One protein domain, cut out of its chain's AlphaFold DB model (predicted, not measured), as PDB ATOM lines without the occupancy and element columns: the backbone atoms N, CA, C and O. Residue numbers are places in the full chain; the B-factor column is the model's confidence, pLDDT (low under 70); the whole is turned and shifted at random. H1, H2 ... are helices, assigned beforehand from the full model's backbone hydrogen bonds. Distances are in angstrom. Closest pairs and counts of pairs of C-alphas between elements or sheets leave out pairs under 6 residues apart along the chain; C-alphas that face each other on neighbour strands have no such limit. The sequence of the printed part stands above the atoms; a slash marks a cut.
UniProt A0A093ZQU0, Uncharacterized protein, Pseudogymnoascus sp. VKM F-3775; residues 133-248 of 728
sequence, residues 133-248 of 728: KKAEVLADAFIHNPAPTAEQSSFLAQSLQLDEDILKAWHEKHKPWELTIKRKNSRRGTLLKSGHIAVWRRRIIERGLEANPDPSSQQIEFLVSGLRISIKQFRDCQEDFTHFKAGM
ATOM      1  N   LYS A 133     -27.600  33.384  -8.588       84.56
ATOM      2  CA  LYS A 133     -28.743  33.042  -7.721       84.56
ATOM      3  C   LYS A 133     -30.090  33.476  -8.306       84.56
ATOM      4  O   LYS A 133     -31.055  32.731  -8.199       84.56
ATOM      5  N   LYS A 134     -30.167  34.663  -8.925       90.62
ATOM      6  CA  LYS A 134     -31.389  35.107  -9.615       90.62
ATOM      7  C   LYS A 134     -31.655  34.207 -10.828       90.62
ATOM      8  O   LYS A 134     -32.767  33.729 -10.980       90.62
ATOM      9  N   ALA A 135     -30.632  33.907 -11.634       89.19
ATOM     10  CA  ALA A 135     -30.760  33.029 -12.802       89.19
ATOM     11  C   ALA A 135     -31.192  31.587 -12.447       89.19
ATOM     12  O   ALA A 135     -31.968  30.991 -13.189       89.19
ATOM     13  N   GLU A 136     -30.741  31.045 -11.310       83.12
ATOM     14  CA  GLU A 136     -31.197  29.750 -10.777       83.12
ATOM     15  C   GLU A 136     -32.692  29.779 -10.410       83.12
ATOM     16  O   GLU A 136     -33.435  28.899 -10.840       83.12
ATOM     17  N   VAL A 137     -33.157  30.818  -9.700       86.44
ATOM     18  CA  VAL A 137     -34.584  30.979  -9.348       86.44
ATOM     19  C   VAL A 137     -35.460  31.165 -10.590       86.44
ATOM     20  O   VAL A 137     -36.541  30.584 -10.657       86.44
ATOM     21  N   LEU A 138     -34.995  31.926 -11.588       90.44
ATOM     22  CA  LEU A 138     -35.697  32.071 -12.869       90.44
ATOM     23  C   LEU A 138     -35.837  30.720 -13.579       90.44
ATOM     24  O   LEU A 138     -36.943  30.346 -13.962       90.44
ATOM     25  N   ALA A 139     -34.748  29.956 -13.703       87.50
ATOM     26  CA  ALA A 139     -34.781  28.639 -14.336       87.50
ATOM     27  C   ALA A 139     -35.767  27.690 -13.651       87.50
ATOM     28  O   ALA A 139     -36.543  27.026 -14.333       87.50
ATOM     29  N   ASP A 140     -35.790  27.660 -12.320       83.56
ATOM     30  CA  ASP A 140     -36.727  26.818 -11.581       83.56
ATOM     31  C   ASP A 140     -38.185  27.295 -11.704       83.56
ATOM     32  O   ASP A 140     -39.080  26.467 -11.882       83.56
ATOM     33  N   ALA A 141     -38.437  28.608 -11.685       85.62
ATOM     34  CA  ALA A 141     -39.781  29.166 -11.840       85.62
ATOM     35  C   ALA A 141     -40.373  28.832 -13.221       85.62
ATOM     36  O   ALA A 141     -41.458  28.251 -13.302       85.62
ATOM     37  N   PHE A 142     -39.639  29.110 -14.304       89.62
ATOM     38  CA  PHE A 142     -40.104  28.849 -15.671       89.62
ATOM     39  C   PHE A 142     -40.150  27.350 -16.028       89.62
ATOM     40  O   PHE A 142     -40.992  26.934 -16.823       89.62
ATOM     41  N   ILE A 143     -39.342  26.490 -15.389       84.56
ATOM     42  CA  ILE A 143     -39.512  25.026 -15.490       84.56
ATOM     43  C   ILE A 143     -40.889  24.586 -14.966       84.56
ATOM     44  O   ILE A 143     -41.498  23.681 -15.546       84.56
ATOM     45  N   HIS A 144     -41.372  25.205 -13.885       80.25
ATOM     46  CA  HIS A 144     -42.661  24.885 -13.272       80.25
ATOM     47  C   HIS A 144     -43.848  25.532 -13.997       80.25
ATOM     48  O   HIS A 144     -44.832  24.843 -14.266       80.25
ATOM     49  N   ASN A 145     -43.745  26.809 -14.373       86.69
ATOM     50  CA  ASN A 145     -44.719  27.483 -15.231       86.69
ATOM     51  C   ASN A 145     -44.007  28.219 -16.387       86.69
ATOM     52  O   ASN A 145     -43.538  29.338 -16.192       86.69
ATOM     53  N   PRO A 146     -43.935  27.627 -17.595       86.00
ATOM     54  CA  PRO A 146     -43.230  28.209 -18.744       86.00
ATOM     55  C   PRO A 146     -44.044  29.269 -19.503       86.00
ATOM     56  O   PRO A 146     -43.575  29.805 -20.507       86.00
ATOM     57  N   ALA A 147     -45.275  29.544 -19.069       88.12
ATOM     58  CA  ALA A 147     -46.134  30.589 -19.617       88.12
ATOM     59  C   ALA A 147     -46.834  31.338 -18.465       88.12
ATOM     60  O   ALA A 147     -48.055  31.244 -18.327       88.12
ATOM     61  N   PRO A 148     -46.071  32.031 -17.597       88.88
ATOM     62  CA  PRO A 148     -46.651  32.779 -16.493       88.88
ATOM     63  C   PRO A 148     -47.508  33.938 -17.000       88.88
ATOM     64  O   PRO A 148     -47.244  34.522 -18.053       88.88
ATOM     65  N   THR A 149     -48.530  34.292 -16.226       91.88
ATOM     66  CA  THR A 149     -49.322  35.500 -16.474       91.88
ATOM     67  C   THR A 149     -48.461  36.757 -16.301       91.88
ATOM     68  O   THR A 149     -47.365  36.715 -15.725       91.88
ATOM     69  N   ALA A 150     -48.956  37.905 -16.775       89.44
ATOM     70  CA  ALA A 150     -48.298  39.192 -16.538       89.44
ATOM     71  C   ALA A 150     -48.114  39.453 -15.028       89.44
ATOM     72  O   ALA A 150     -47.022  39.802 -14.593       89.44
ATOM     73  N   GLU A 151     -49.134  39.161 -14.217       86.75
ATOM     74  CA  GLU A 151     -49.112  39.295 -12.753       86.75
ATOM     75  C   GLU A 151     -48.099  38.366 -12.064       86.75
ATOM     76  O   GLU A 151     -47.451  38.763 -11.096       86.75
ATOM     77  N   GLN A 152     -47.941  37.129 -12.549       88.75
ATOM     78  CA  GLN A 152     -46.915  36.197 -12.060       88.75
ATOM     79  C   GLN A 152     -45.504  36.663 -12.439       88.75
ATOM     80  O   GLN A 152     -44.577  36.551 -11.636       88.75
ATOM     81  N   SER A 153     -45.346  37.204 -13.649       90.19
ATOM     82  CA  SER A 153     -44.071  37.718 -14.154       90.19
ATOM     83  C   SER A 153     -43.639  38.974 -13.393       90.19
ATOM     84  O   SER A 153     -42.515  39.027 -12.904       90.19
ATOM     85  N   SER A 154     -44.548  39.936 -13.217       89.81
ATOM     86  CA  SER A 154     -44.321  41.176 -12.465       89.81
ATOM     87  C   SER A 154     -43.953  40.888 -11.004       89.81
ATOM     88  O   SER A 154     -42.919  41.346 -10.516       89.81
ATOM     89  N   PHE A 155     -44.702  40.003 -10.333       88.69
ATOM     90  CA  PHE A 155     -44.402  39.580  -8.962       88.69
ATOM     91  C   PHE A 155     -43.020  38.913  -8.828       88.69
ATOM     92  O   PHE A 155     -42.278  39.194  -7.882       88.69
ATOM     93  N   LEU A 156     -42.624  38.064  -9.786       89.75
ATOM     94  CA  LEU A 156     -41.290  37.452  -9.800       89.75
ATOM     95  C   LEU A 156     -40.183  38.484 -10.084       89.75
ATOM     96  O   LEU A 156     -39.120  38.420  -9.462       89.75
ATOM     97  N   ALA A 157     -40.428  39.445 -10.981       91.94
ATOM     98  CA  ALA A 157     -39.512  40.541 -11.294       91.94
ATOM     99  C   ALA A 157     -39.237  41.410 -10.053       91.94
ATOM    100  O   ALA A 157     -38.077  41.604  -9.680       91.94
ATOM    101  N   GLN A 158     -40.296  41.827  -9.351       90.69
ATOM    102  CA  GLN A 158     -40.237  42.589  -8.099       90.69
ATOM    103  C   GLN A 158     -39.503  41.812  -6.994       90.69
ATOM    104  O   GLN A 158     -38.507  42.299  -6.452       90.69
ATOM    105  N   SER A 159     -39.906  40.561  -6.738       87.81
ATOM    106  CA  SER A 159     -39.276  39.674  -5.742       87.81
ATOM    107  C   SER A 159     -37.762  39.522  -5.972       87.81
ATOM    108  O   SER A 159     -36.959  39.491  -5.033       87.81
ATOM    109  N   LEU A 160     -37.343  39.453  -7.241       92.06
ATOM    110  CA  LEU A 160     -35.939  39.342  -7.633       92.06
ATOM    111  C   LEU A 160     -35.228  40.687  -7.819       92.06
ATOM    112  O   LEU A 160     -34.011  40.666  -8.016       92.06
ATOM    113  N   GLN A 161     -35.912  41.831  -7.740       94.00
ATOM    114  CA  GLN A 161     -35.397  43.148  -8.141       94.00
ATOM    115  C   GLN A 161     -34.753  43.089  -9.537       94.00
ATOM    116  O   GLN A 161     -33.527  43.177  -9.681       94.00
ATOM    117  N   LEU A 162     -35.568  42.815 -10.550       93.38
ATOM    118  CA  LEU A 162     -35.219  42.838 -11.968       93.38
ATOM    119  C   LEU A 162     -36.267  43.667 -12.708       93.38
ATOM    120  O   LEU A 162     -37.446  43.570 -12.380       93.38
ATOM    121  N   ASP A 163     -35.854  44.414 -13.727       94.06
ATOM    122  CA  ASP A 163     -36.800  45.079 -14.621       94.06
ATOM    123  C   ASP A 163     -37.585  44.027 -15.423       94.06
ATOM    124  O   ASP A 163     -37.031  42.993 -15.821       94.06
ATOM    125  N   GLU A 164     -38.867  44.281 -15.693       90.06
ATOM    126  CA  GLU A 164     -39.721  43.330 -16.418       90.06
ATOM    127  C   GLU A 164     -39.186  43.021 -17.825       90.06
ATOM    128  O   GLU A 164     -39.246  41.875 -18.272       90.06
ATOM    129  N   ASP A 165     -38.562  43.997 -18.491       91.56
ATOM    130  CA  ASP A 165     -37.896  43.798 -19.781       91.56
ATOM    131  C   ASP A 165     -36.695  42.845 -19.688       91.56
ATOM    132  O   ASP A 165     -36.476  42.035 -20.594       91.56
ATOM    133  N   ILE A 166     -35.941  42.869 -18.582       92.00
ATOM    134  CA  ILE A 166     -34.835  41.929 -18.341       92.00
ATOM    135  C   ILE A 166     -35.392  40.519 -18.127       92.00
ATOM    136  O   ILE A 166     -34.855  39.559 -18.687       92.00
ATOM    137  N   LEU A 167     -36.476  40.384 -17.356       92.38
ATOM    138  CA  LEU A 167     -37.157  39.104 -17.140       92.38
ATOM    139  C   LEU A 167     -37.690  38.524 -18.461       92.38
ATOM    140  O   LEU A 167     -37.450  37.357 -18.771       92.38
ATOM    141  N   LYS A 168     -38.356  39.354 -19.267       91.62
ATOM    142  CA  LYS A 168     -38.923  38.998 -20.572       91.62
ATOM    143  C   LYS A 168     -37.843  38.613 -21.587       91.62
ATOM    144  O   LYS A 168     -37.971  37.592 -22.263       91.62
ATOM    145  N   ALA A 169     -36.750  39.375 -21.655       91.00
ATOM    146  CA  ALA A 169     -35.603  39.059 -22.506       91.00
ATOM    147  C   ALA A 169     -34.895  37.762 -22.078       91.00
ATOM    148  O   ALA A 169     -34.429  37.001 -22.930       91.00
ATOM    149  N   TRP A 170     -34.824  37.484 -20.773       92.56
ATOM    150  CA  TRP A 170     -34.295  36.227 -20.246       92.56
ATOM    151  C   TRP A 170     -35.189  35.038 -20.627       92.56
ATOM    152  O   TRP A 170     -34.681  34.040 -21.140       92.56
ATOM    153  N   HIS A 171     -36.510  35.169 -20.453       91.44
ATOM    154  CA  HIS A 171     -37.485  34.124 -20.785       91.44
ATOM    155  C   HIS A 171     -37.464  33.782 -22.276       91.44
ATOM    156  O   HIS A 171     -37.196  32.633 -22.620       91.44
ATOM    157  N   GLU A 172     -37.608  34.758 -23.180       89.75
ATOM    158  CA  GLU A 172     -37.560  34.492 -24.631       89.75
ATOM    159  C   GLU A 172     -36.218  33.881 -25.079       89.75
ATOM    160  O   GLU A 172     -36.192  33.010 -25.952       89.75
ATOM    161  N   LYS A 173     -35.096  34.248 -24.441       89.50
ATOM    162  CA  LYS A 173     -33.776  33.655 -24.720       89.50
ATOM    163  C   LYS A 173     -33.651  32.196 -24.249       89.50
ATOM    164  O   LYS A 173     -32.765  31.487 -24.734       89.50
ATOM    165  N   HIS A 174     -34.464  31.731 -23.298       84.94
ATOM    166  CA  HIS A 174     -34.333  30.396 -22.683       84.94
ATOM    167  C   HIS A 174     -35.528  29.454 -22.920       84.94
ATOM    168  O   HIS A 174     -35.370  28.234 -22.831       84.94
ATOM    169  N   LYS A 175     -36.640  29.983 -23.430       81.56
ATOM    170  CA  LYS A 175     -37.791  29.280 -24.020       81.56
ATOM    171  C   LYS A 175     -37.435  28.098 -24.955       81.56
ATOM    172  O   LYS A 175     -38.078  27.051 -24.841       81.56
ATOM    173  N   PRO A 176     -36.388  28.144 -25.820       68.25
ATOM    174  CA  PRO A 176     -35.993  26.975 -26.624       68.25
ATOM    175  C   PRO A 176     -35.388  25.826 -25.794       68.25
ATOM    176  O   PRO A 176     -35.460  24.655 -26.172       68.25
ATOM    177  N   TRP A 177     -34.779  26.150 -24.651       58.97
ATOM    178  CA  TRP A 177     -34.108  25.198 -23.765       58.97
ATOM    179  C   TRP A 177     -35.120  24.442 -22.886       58.97
ATOM    180  O   TRP A 177     -35.000  23.228 -22.694       58.97
ATOM    181  N   GLU A 178     -36.182  25.120 -22.447       58.09
ATOM    182  CA  GLU A 178     -37.282  24.564 -21.641       58.09
ATOM    183  C   GLU A 178     -38.013  23.400 -22.332       58.09
ATOM    184  O   GLU A 178     -38.259  22.356 -21.713       58.09
ATOM    185  N   LEU A 179     -38.280  23.521 -23.640       58.62
ATOM    186  CA  LEU A 179     -38.872  22.451 -24.461       58.62
ATOM    187  C   LEU A 179     -38.028  21.163 -24.448       58.62
ATOM    188  O   LEU A 179     -38.567  20.058 -24.530       58.62
ATOM    189  N   THR A 180     -36.709  21.293 -24.288       57.72
ATOM    190  CA  THR A 180     -35.777  20.158 -24.219       57.72
ATOM    191  C   THR A 180     -35.730  19.544 -22.811       57.72
ATOM    192  O   THR A 180     -35.584  18.328 -22.662       57.72
ATOM    193  N   ILE A 181     -35.896  20.361 -21.765       59.09
ATOM    194  CA  ILE A 181     -35.797  19.945 -20.355       59.09
ATOM    195  C   ILE A 181     -37.048  19.203 -19.862       59.09
ATOM    196  O   ILE A 181     -36.915  18.260 -19.069       59.09
ATOM    197  N   LYS A 182     -38.247  19.527 -20.374       54.41
ATOM    198  CA  LYS A 182     -39.500  18.823 -20.016       54.41
ATOM    199  C   LYS A 182     -39.429  17.298 -20.197       54.41
ATOM    200  O   LYS A 182     -40.031  16.566 -19.417       54.41
ATOM    201  N   ARG A 183     -38.633  16.794 -21.152       53.00
ATOM    202  CA  ARG A 183     -38.413  15.345 -21.360       53.00
ATOM    203  C   ARG A 183     -37.496  14.668 -20.326       53.00
ATOM    204  O   ARG A 183     -37.458  13.444 -20.296       53.00
ATOM    205  N   LYS A 184     -36.750  15.415 -19.502       48.75
ATOM    206  CA  LYS A 184     -35.751  14.857 -18.561       48.75
ATOM    207  C   LYS A 184     -36.051  15.107 -17.078       48.75
ATOM    208  O   LYS A 184     -35.727  14.248 -16.261       48.75
ATOM    209  N   ASN A 185     -36.677  16.230 -16.713       47.53
ATOM    210  CA  ASN A 185     -36.724  16.671 -15.306       47.53
ATOM    211  C   ASN A 185     -37.984  16.303 -14.501       47.53
ATOM    212  O   ASN A 185     -38.005  16.548 -13.296       47.53
ATOM    213  N   SER A 186     -38.965  15.606 -15.087       44.47
ATOM    214  CA  SER A 186     -40.221  15.182 -14.422       44.47
ATOM    215  C   SER A 186     -40.067  14.284 -13.167       44.47
ATOM    216  O   SER A 186     -41.066  13.827 -12.619       44.47
ATOM    217  N   ARG A 187     -38.842  13.974 -12.711       45.06
ATOM    218  CA  ARG A 187     -38.558  13.116 -11.542       45.06
ATOM    219  C   ARG A 187     -37.492  13.664 -10.569       45.06
ATOM    220  O   ARG A 187     -37.009  12.899  -9.738       45.06
ATOM    221  N   ARG A 188     -37.063  14.937 -10.660       46.16
ATOM    222  CA  ARG A 188     -35.949  15.479  -9.828       46.16
ATOM    223  C   ARG A 188     -36.172  16.868  -9.203       46.16
ATOM    224  O   ARG A 188     -35.238  17.656  -9.089       46.16
ATOM    225  N   GLY A 189     -37.378  17.136  -8.708       47.09
ATOM    226  CA  GLY A 189     -37.629  18.232  -7.764       47.09
ATOM    227  C   GLY A 189     -37.594  17.748  -6.311       47.09
ATOM    228  O   GLY A 189     -38.643  17.493  -5.730       47.09
ATOM    229  N   THR A 190     -36.416  17.585  -5.696       49.56
ATOM    230  CA  THR A 190     -36.354  17.323  -4.244       49.56
ATOM    231  C   THR A 190     -36.606  18.609  -3.466       49.56
ATOM    232  O   THR A 190     -35.692  19.419  -3.300       49.56
ATOM    233  N   LEU A 191     -37.837  18.761  -2.967       56.06
ATOM    234  CA  LEU A 191     -38.207  19.738  -1.940       56.06
ATOM    235  C   LEU A 191     -37.227  19.692  -0.760       56.06
ATOM    236  O   LEU A 191     -36.837  18.614  -0.293       56.06
ATOM    237  N   LEU A 192     -36.844  20.866  -0.258       58.75
ATOM    238  CA  LEU A 192     -35.960  20.985   0.897       58.75
ATOM    239  C   LEU A 192     -36.691  20.550   2.172       58.75
ATOM    240  O   LEU A 192     -37.542  21.261   2.692       58.75
ATOM    241  N   LYS A 193     -36.320  19.381   2.709       57.09
ATOM    242  CA  LYS A 193     -36.887  18.825   3.954       57.09
ATOM    243  C   LYS A 193     -36.419  19.533   5.239       57.09
ATOM    244  O   LYS A 193     -36.809  19.126   6.330       57.09
ATOM    245  N   SER A 194     -35.555  20.544   5.146       57.22
ATOM    246  CA  SER A 194     -35.133  21.348   6.298       57.22
ATOM    247  C   SER A 194     -36.184  22.409   6.605       57.22
ATOM    248  O   SER A 194     -36.456  23.240   5.744       57.22
ATOM    249  N   GLY A 195     -36.708  22.442   7.835       70.81
ATOM    250  CA  GLY A 195     -37.661  23.482   8.257       70.81
ATOM    251  C   GLY A 195     -37.111  24.908   8.114       70.81
ATOM    252  O   GLY A 195     -37.858  25.822   7.790       70.81
ATOM    253  N   HIS A 196     -35.794  25.089   8.251       80.50
ATOM    254  CA  HIS A 196     -35.145  26.391   8.109       80.50
ATOM    255  C   HIS A 196     -35.056  26.846   6.642       80.50
ATOM    256  O   HIS A 196     -34.464  26.169   5.795       80.50
ATOM    257  N   ILE A 197     -35.578  28.038   6.360       87.25
ATOM    258  CA  ILE A 197     -35.464  28.719   5.063       87.25
ATOM    259  C   ILE A 197     -34.120  29.457   5.015       87.25
ATOM    260  O   ILE A 197     -33.669  30.020   6.011       87.25
ATOM    261  N   ALA A 198     -33.436  29.446   3.870       84.56
ATOM    262  CA  ALA A 198     -32.178  30.181   3.727       84.56
ATOM    263  C   ALA A 198     -32.436  31.699   3.711       84.56
ATOM    264  O   ALA A 198     -33.336  32.147   3.005       84.56
ATOM    265  N   VAL A 199     -31.607  32.493   4.402       86.00
ATOM    266  CA  VAL A 199     -31.773  33.960   4.546       86.00
ATOM    267  C   VAL A 199     -32.004  34.671   3.206       86.00
ATOM    268  O   VAL A 199     -32.841  35.559   3.105       86.00
ATOM    269  N   TRP A 200     -31.308  34.255   2.143       85.25
ATOM    270  CA  TRP A 200     -31.473  34.855   0.814       85.25
ATOM    271  C   TRP A 200     -32.819  34.526   0.147       85.25
ATOM    272  O   TRP A 200     -33.288  35.329  -0.650       85.25
ATOM    273  N   ARG A 201     -33.441  33.381   0.465       90.75
ATOM    274  CA  ARG A 201     -34.798  33.036   0.007       90.75
ATOM    275  C   ARG A 201     -35.841  33.825   0.782       90.75
ATOM    276  O   ARG A 201     -36.733  34.384   0.162       90.75
ATOM    277  N   ARG A 202     -35.680  33.911   2.109       92.50
ATOM    278  CA  ARG A 202     -36.528  34.738   2.977       92.50
ATOM    279  C   ARG A 202     -36.563  36.189   2.470       92.50
ATOM    280  O   ARG A 202     -37.641  36.668   2.169       92.50
ATOM    281  N   ARG A 203     -35.406  36.792   2.164       90.44
ATOM    282  CA  ARG A 203     -35.327  38.134   1.549       90.44
ATOM    283  C   ARG A 203     -36.026  38.291   0.195       90.44
ATOM    284  O   ARG A 203     -36.411  39.401  -0.139       90.44
ATOM    285  N   ILE A 204     -36.150  37.233  -0.609       89.56
ATOM    286  CA  ILE A 204     -36.904  37.289  -1.876       89.56
ATOM    287  C   ILE A 204     -38.414  37.253  -1.595       89.56
ATOM    288  O   ILE A 204     -39.163  37.970  -2.247       89.56
ATOM    289  N   ILE A 205     -38.848  36.462  -0.606       93.69
ATOM    290  CA  ILE A 205     -40.245  36.411  -0.145       93.69
ATOM    291  C   ILE A 205     -40.652  37.753   0.470       93.69
ATOM    292  O   ILE A 205     -41.660  38.309   0.060       93.69
ATOM    293  N   GLU A 206     -39.842  38.291   1.390       93.06
ATOM    294  CA  GLU A 206     -40.060  39.589   2.048       93.06
ATOM    295  C   GLU A 206     -40.278  40.697   1.005       93.06
ATOM    296  O   GLU A 206     -41.294  41.371   1.047       93.06
ATOM    297  N   ARG A 207     -39.419  40.796  -0.020       91.88
ATOM    298  CA  ARG A 207     -39.575  41.771  -1.123       91.88
ATOM    299  C   ARG A 207     -40.821  41.559  -1.977       91.88
ATOM    300  O   ARG A 207     -41.401  42.526  -2.461       91.88
ATOM    301  N   GLY A 208     -41.210  40.305  -2.200       89.44
ATOM    302  CA  GLY A 208     -42.464  39.986  -2.883       89.44
ATOM    303  C   GLY A 208     -43.669  40.478  -2.081       89.44
ATOM    304  O   GLY A 208     -44.559  41.098  -2.648       89.44
ATOM    305  N   LEU A 209     -43.657  40.269  -0.761       93.94
ATOM    306  CA  LEU A 209     -44.704  40.713   0.166       93.94
ATOM    307  C   LEU A 209     -44.695  42.233   0.414       93.94
ATOM    308  O   LEU A 209     -45.751  42.816   0.630       93.94
ATOM    309  N   GLU A 210     -43.536  42.892   0.345       91.69
ATOM    310  CA  GLU A 210     -43.423  44.360   0.346       91.69
ATOM    311  C   GLU A 210     -44.107  44.975  -0.884       91.69
ATOM    312  O   GLU A 210     -44.781  45.995  -0.764       91.69
ATOM    313  N   ALA A 211     -43.943  44.359  -2.062       87.94
ATOM    314  CA  ALA A 211     -44.507  44.848  -3.321       87.94
ATOM    315  C   ALA A 211     -45.977  44.438  -3.541       87.94
ATOM    316  O   ALA A 211     -46.745  45.191  -4.137       87.94
ATOM    317  N   ASN A 212     -46.378  43.261  -3.053       92.69
ATOM    318  CA  ASN A 212     -47.763  42.799  -3.021       92.69
ATOM    319  C   ASN A 212     -48.025  42.018  -1.713       92.69
ATOM    320  O   ASN A 212     -47.672  40.837  -1.647       92.69
ATOM    321  N   PRO A 213     -48.649  42.642  -0.691       91.31
ATOM    322  CA  PRO A 213     -48.922  42.004   0.603       91.31
ATOM    323  C   PRO A 213     -49.823  40.764   0.527       91.31
ATOM    324  O   PRO A 213     -49.641  39.822   1.304       91.31
ATOM    325  N   ASP A 214     -50.741  40.744  -0.446       93.31
ATOM    326  CA  ASP A 214     -51.751  39.704  -0.650       93.31
ATOM    327  C   ASP A 214     -51.555  38.989  -2.006       93.31
ATOM    328  O   ASP A 214     -52.379  39.107  -2.920       93.31
ATOM    329  N   PRO A 215     -50.456  38.228  -2.187       92.75
ATOM    330  CA  PRO A 215     -50.190  37.538  -3.441       92.75
ATOM    331  C   PRO A 215     -51.205  36.418  -3.679       92.75
ATOM    332  O   PRO A 215     -51.519  35.621  -2.787       92.75
ATOM    333  N   SER A 216     -51.687  36.313  -4.917       94.62
ATOM    334  CA  SER A 216     -52.637  35.272  -5.309       94.62
ATOM    335  C   SER A 216     -52.015  33.878  -5.175       94.62
ATOM    336  O   SER A 216     -50.799  33.706  -5.301       94.62
ATOM    337  N   SER A 217     -52.833  32.837  -4.985       91.62
ATOM    338  CA  SER A 217     -52.334  31.453  -4.885       91.62
ATOM    339  C   SER A 217     -51.433  31.062  -6.066       91.62
ATOM    340  O   SER A 217     -50.438  30.370  -5.874       91.62
ATOM    341  N   GLN A 218     -51.717  31.578  -7.267       88.25
ATOM    342  CA  GLN A 218     -50.910  31.349  -8.469       88.25
ATOM    343  C   GLN A 218     -49.561  32.091  -8.454       88.25
ATOM    344  O   GLN A 218     -48.584  31.585  -9.009       88.25
ATOM    345  N   GLN A 219     -49.478  33.275  -7.837       90.75
ATOM    346  CA  GLN A 219     -48.213  33.989  -7.606       90.75
ATOM    347  C   GLN A 219     -47.369  33.273  -6.542       90.75
ATOM    348  O   GLN A 219     -46.167  33.075  -6.736       90.75
ATOM    349  N   ILE A 220     -48.009  32.809  -5.462       93.50
ATOM    350  CA  ILE A 220     -47.365  32.027  -4.398       93.50
ATOM    351  C   ILE A 220     -46.788  30.726  -4.962       93.50
ATOM    352  O   ILE A 220     -45.603  30.466  -4.781       93.50
ATOM    353  N   GLU A 221     -47.578  29.919  -5.677       89.12
ATOM    354  CA  GLU A 221     -47.117  28.654  -6.270       89.12
ATOM    355  C   GLU A 221     -45.929  28.846  -7.223       89.12
ATOM    356  O   GLU A 221     -44.973  28.061  -7.192       89.12
ATOM    357  N   PHE A 222     -45.955  29.908  -8.035       85.38
ATOM    358  CA  PHE A 222     -44.882  30.239  -8.971       85.38
ATOM    359  C   PHE A 222     -43.577  30.601  -8.244       85.38
ATOM    360  O   PHE A 222     -42.520  30.038  -8.549       85.38
ATOM    361  N   LEU A 223     -43.646  31.460  -7.220       87.88
ATOM    362  CA  LEU A 223     -42.474  31.854  -6.434       87.88
ATOM    363  C   LEU A 223     -41.949  30.707  -5.550       87.88
ATOM    364  O   LEU A 223     -40.741  30.484  -5.474       87.88
ATOM    365  N   VAL A 224     -42.839  29.930  -4.926       92.12
ATOM    366  CA  VAL A 224     -42.504  28.739  -4.123       92.12
ATOM    367  C   VAL A 224     -41.771  27.695  -4.965       92.12
ATOM    368  O   VAL A 224     -40.762  27.142  -4.511       92.12
ATOM    369  N   SER A 225     -42.225  27.482  -6.204       84.62
ATOM    370  CA  SER A 225     -41.566  26.613  -7.184       84.62
ATOM    371  C   SER A 225     -40.165  27.113  -7.540       84.62
ATOM    372  O   SER A 225     -39.200  26.360  -7.397       84.62
ATOM    373  N   GLY A 226     -40.022  28.394  -7.906       83.19
ATOM    374  CA  GLY A 226     -38.722  29.002  -8.218       83.19
ATOM    375  C   GLY A 226     -37.732  28.993  -7.047       83.19
ATOM    376  O   GLY A 226     -36.530  28.827  -7.233       83.19
ATOM    377  N   LEU A 227     -38.222  29.116  -5.811       89.62
ATOM    378  CA  LEU A 227     -37.386  29.050  -4.610       89.62
ATOM    379  C   LEU A 227     -37.119  27.611  -4.128       89.62
ATOM    380  O   LEU A 227     -36.219  27.420  -3.303       89.62
ATOM    381  N   ARG A 228     -37.838  26.597  -4.630       88.44
ATOM    382  CA  ARG A 228     -37.828  25.194  -4.157       88.44
ATOM    383  C   ARG A 228     -38.109  25.030  -2.656       88.44
ATOM    384  O   ARG A 228     -37.478  24.212  -1.976       88.44
ATOM    385  N   ILE A 229     -39.039  25.822  -2.137       91.88
ATOM    386  CA  ILE A 229     -39.548  25.721  -0.759       91.88
ATOM    387  C   ILE A 229     -40.909  25.014  -0.753       91.88
ATOM    388  O   ILE A 229     -41.453  24.695  -1.807       91.88
ATOM    389  N   SER A 230     -41.459  24.727   0.424       93.25
ATOM    390  CA  SER A 230     -42.860  24.299   0.548       93.25
ATOM    391  C   SER A 230     -43.805  25.499   0.675       93.25
ATOM    392  O   SER A 230     -43.404  26.558   1.157       93.25
ATOM    393  N   ILE A 231     -45.082  25.328   0.308       93.50
ATOM    394  CA  ILE A 231     -46.118  26.359   0.520       93.50
ATOM    395  C   ILE A 231     -46.227  26.713   2.009       93.50
ATOM    396  O   ILE A 231     -46.332  27.888   2.344       93.50
ATOM    397  N   LYS A 232     -46.110  25.721   2.907       92.69
ATOM    398  CA  LYS A 232     -46.071  25.969   4.352       92.69
ATOM    399  C   LYS A 232     -44.944  26.935   4.728       92.69
ATOM    400  O   LYS A 232     -45.214  27.947   5.345       92.69
ATOM    401  N   GLN A 233     -43.716  26.686   4.273       93.00
ATOM    402  CA  GLN A 233     -42.579  27.580   4.529       93.00
ATOM    403  C   GLN A 233     -42.786  29.007   4.005       93.00
ATOM    404  O   GLN A 233     -42.285  29.955   4.604       93.00
ATOM    405  N   PHE A 234     -43.504  29.173   2.894       95.50
ATOM    406  CA  PHE A 234     -43.888  30.503   2.428       95.50
ATOM    407  C   PHE A 234     -44.887  31.170   3.383       95.50
ATOM    408  O   PHE A 234     -44.674  32.323   3.740       95.50
ATOM    409  N   ARG A 235     -45.922  30.449   3.840       95.06
ATOM    410  CA  ARG A 235     -46.901  30.963   4.816       95.06
ATOM    411  C   ARG A 235     -46.262  31.280   6.169       95.06
ATOM    412  O   ARG A 235     -46.448  32.390   6.643       95.06
ATOM    413  N   ASP A 236     -45.405  30.400   6.691       93.12
ATOM    414  CA  ASP A 236     -44.616  30.645   7.908       93.12
ATOM    415  C   ASP A 236     -43.788  31.958   7.772       93.12
ATOM    416  O   ASP A 236     -43.697  32.750   8.705       93.12
ATOM    417  N   CYS A 237     -43.207  32.240   6.591       93.06
ATOM    418  CA  CYS A 237     -42.522  33.518   6.313       93.06
ATOM    419  C   CYS A 237     -43.466  34.715   6.126       93.06
ATOM    420  O   CYS A 237     -43.069  35.837   6.429       93.06
ATOM    421  N   GLN A 238     -44.674  34.504   5.600       95.25
ATOM    422  CA  GLN A 238     -45.677  35.556   5.449       95.25
ATOM    423  C   GLN A 238     -46.207  35.996   6.818       95.25
ATOM    424  O   GLN A 238     -46.297  37.194   7.060       95.25
ATOM    425  N   GLU A 239     -46.465  35.050   7.722       93.81
ATOM    426  CA  GLU A 239     -46.840  35.302   9.120       93.81
ATOM    427  C   GLU A 239     -45.721  36.035   9.880       93.81
ATOM    428  O   GLU A 239     -45.970  37.081  10.478       93.81
ATOM    429  N   ASP A 240     -44.467  35.564   9.791       92.50
ATOM    430  CA  ASP A 240     -43.299  36.275  10.346       92.50
ATOM    431  C   ASP A 240     -43.237  37.742   9.865       92.50
ATOM    432  O   ASP A 240     -42.976  38.656  10.652       92.50
ATOM    433  N   PHE A 241     -43.464  37.972   8.566       93.75
ATOM    434  CA  PHE A 241     -43.394  39.296   7.949       93.75
ATOM    435  C   PHE A 241     -44.560  40.202   8.366       93.75
ATOM    436  O   PHE A 241     -44.325  41.363   8.703       93.75
ATOM    437  N   THR A 242     -45.800  39.699   8.406       91.38
ATOM    438  CA  THR A 242     -46.960  40.491   8.855       91.38
ATOM    439  C   THR A 242     -46.863  40.840  10.336       91.38
ATOM    440  O   THR A 242     -47.131  41.985  10.695       91.38
ATOM    441  N   HIS A 243     -46.392  39.924  11.190       90.38
ATOM    442  CA  HIS A 243     -46.103  40.226  12.595       90.38
ATOM    443  C   HIS A 243     -45.003  41.282  12.752       90.38
ATOM    444  O   HIS A 243     -45.138  42.181  13.583       90.38
ATOM    445  N   PHE A 244     -43.942  41.228  11.940       90.25
ATOM    446  CA  PHE A 244     -42.893  42.250  11.942       90.25
ATOM    447  C   PHE A 244     -43.423  43.628  11.508       90.25
ATOM    448  O   PHE A 244     -43.190  44.618  12.200       90.25
ATOM    449  N   LYS A 245     -44.202  43.692  10.417       89.38
ATOM    450  CA  LYS A 245     -44.855  44.925   9.934       89.38
ATOM    451  C   LYS A 245     -45.844  45.496  10.957       89.38
ATOM    452  O   LYS A 245     -45.867  46.703  11.139       89.38
ATOM    453  N   ALA A 246     -46.620  44.652  11.640       88.25
ATOM    454  CA  ALA A 246     -47.567  45.077  12.675       88.25
ATOM    455  C   ALA A 246     -46.879  45.539  13.974       88.25
ATOM    456  O   ALA A 246     -47.399  46.409  14.668       88.25
ATOM    457  N   GLY A 247     -45.710  44.977  14.305       86.69
ATOM    458  CA  GLY A 247     -44.890  45.410  15.442       86.69
ATOM    459  C   GLY A 247     -44.163  46.740  15.208       86.69
ATOM    460  O   GLY A 247     -43.871  47.455  16.166       86.69
ATOM    461  N   MET A 248     -43.902  47.107  13.950       80.31
ATOM    462  CA  MET A 248     -43.458  48.454  13.591       80.31
ATOM    463  C   MET A 248     -44.671  49.379  13.462       80.31
ATOM    464  O   MET A 248     -45.216  49.558  12.376       80.31
TER     465      MET A 248
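Overview. This is residues 133 to 248 of the 728 residues of an uncharacterized protein of Pseudogymnoascus sp. VKM F-3775 (UniProt A0A093ZQU0). Four short helices, H1, H2, H4 and H5, form a crossed core, with the longer H3 and H6 at opposite ends. A loop, residues 182 to 198, bridges H3 and H4. The printed part has 116 residues, six named helices in order H1 to H6 and no named strand: all helix, compact, radius of gyration of the C-alphas 14.3 A, spans 47 by 33 by 23 A.

Along the chain. H1, residues 133 to 144, begins at C-alpha (-28.743, 33.042, -7.721). H2 is 150 to 160, H3 164 to 181, H4 199 to 211, H5 217 to 227. H6, 231 to 247, 24.2 A long, ends at C-alpha (-44.890, 45.410, 15.442).

Arrangement. H1 touches H5, closest C-alphas Ala 141 and Gly 226, 3.8 A. H2 touches H4, closest C-alphas Ser 159 and Gly 208, 4.3 A. H3, kinked 49 degrees near residue 175, is apart from H6. Every O i to N i+4 pair is within hydrogen-bond range in H1, H2, H4, H5 and H6; in H3, 10 of 14.

Size, cuts and confidence. The farthest C-alphas, Arg 183 and Met 248, are 48.4 A apart. The printed part has no cut. The link H3 to H4 is long. Residues 176 to 194 have pLDDT under 70.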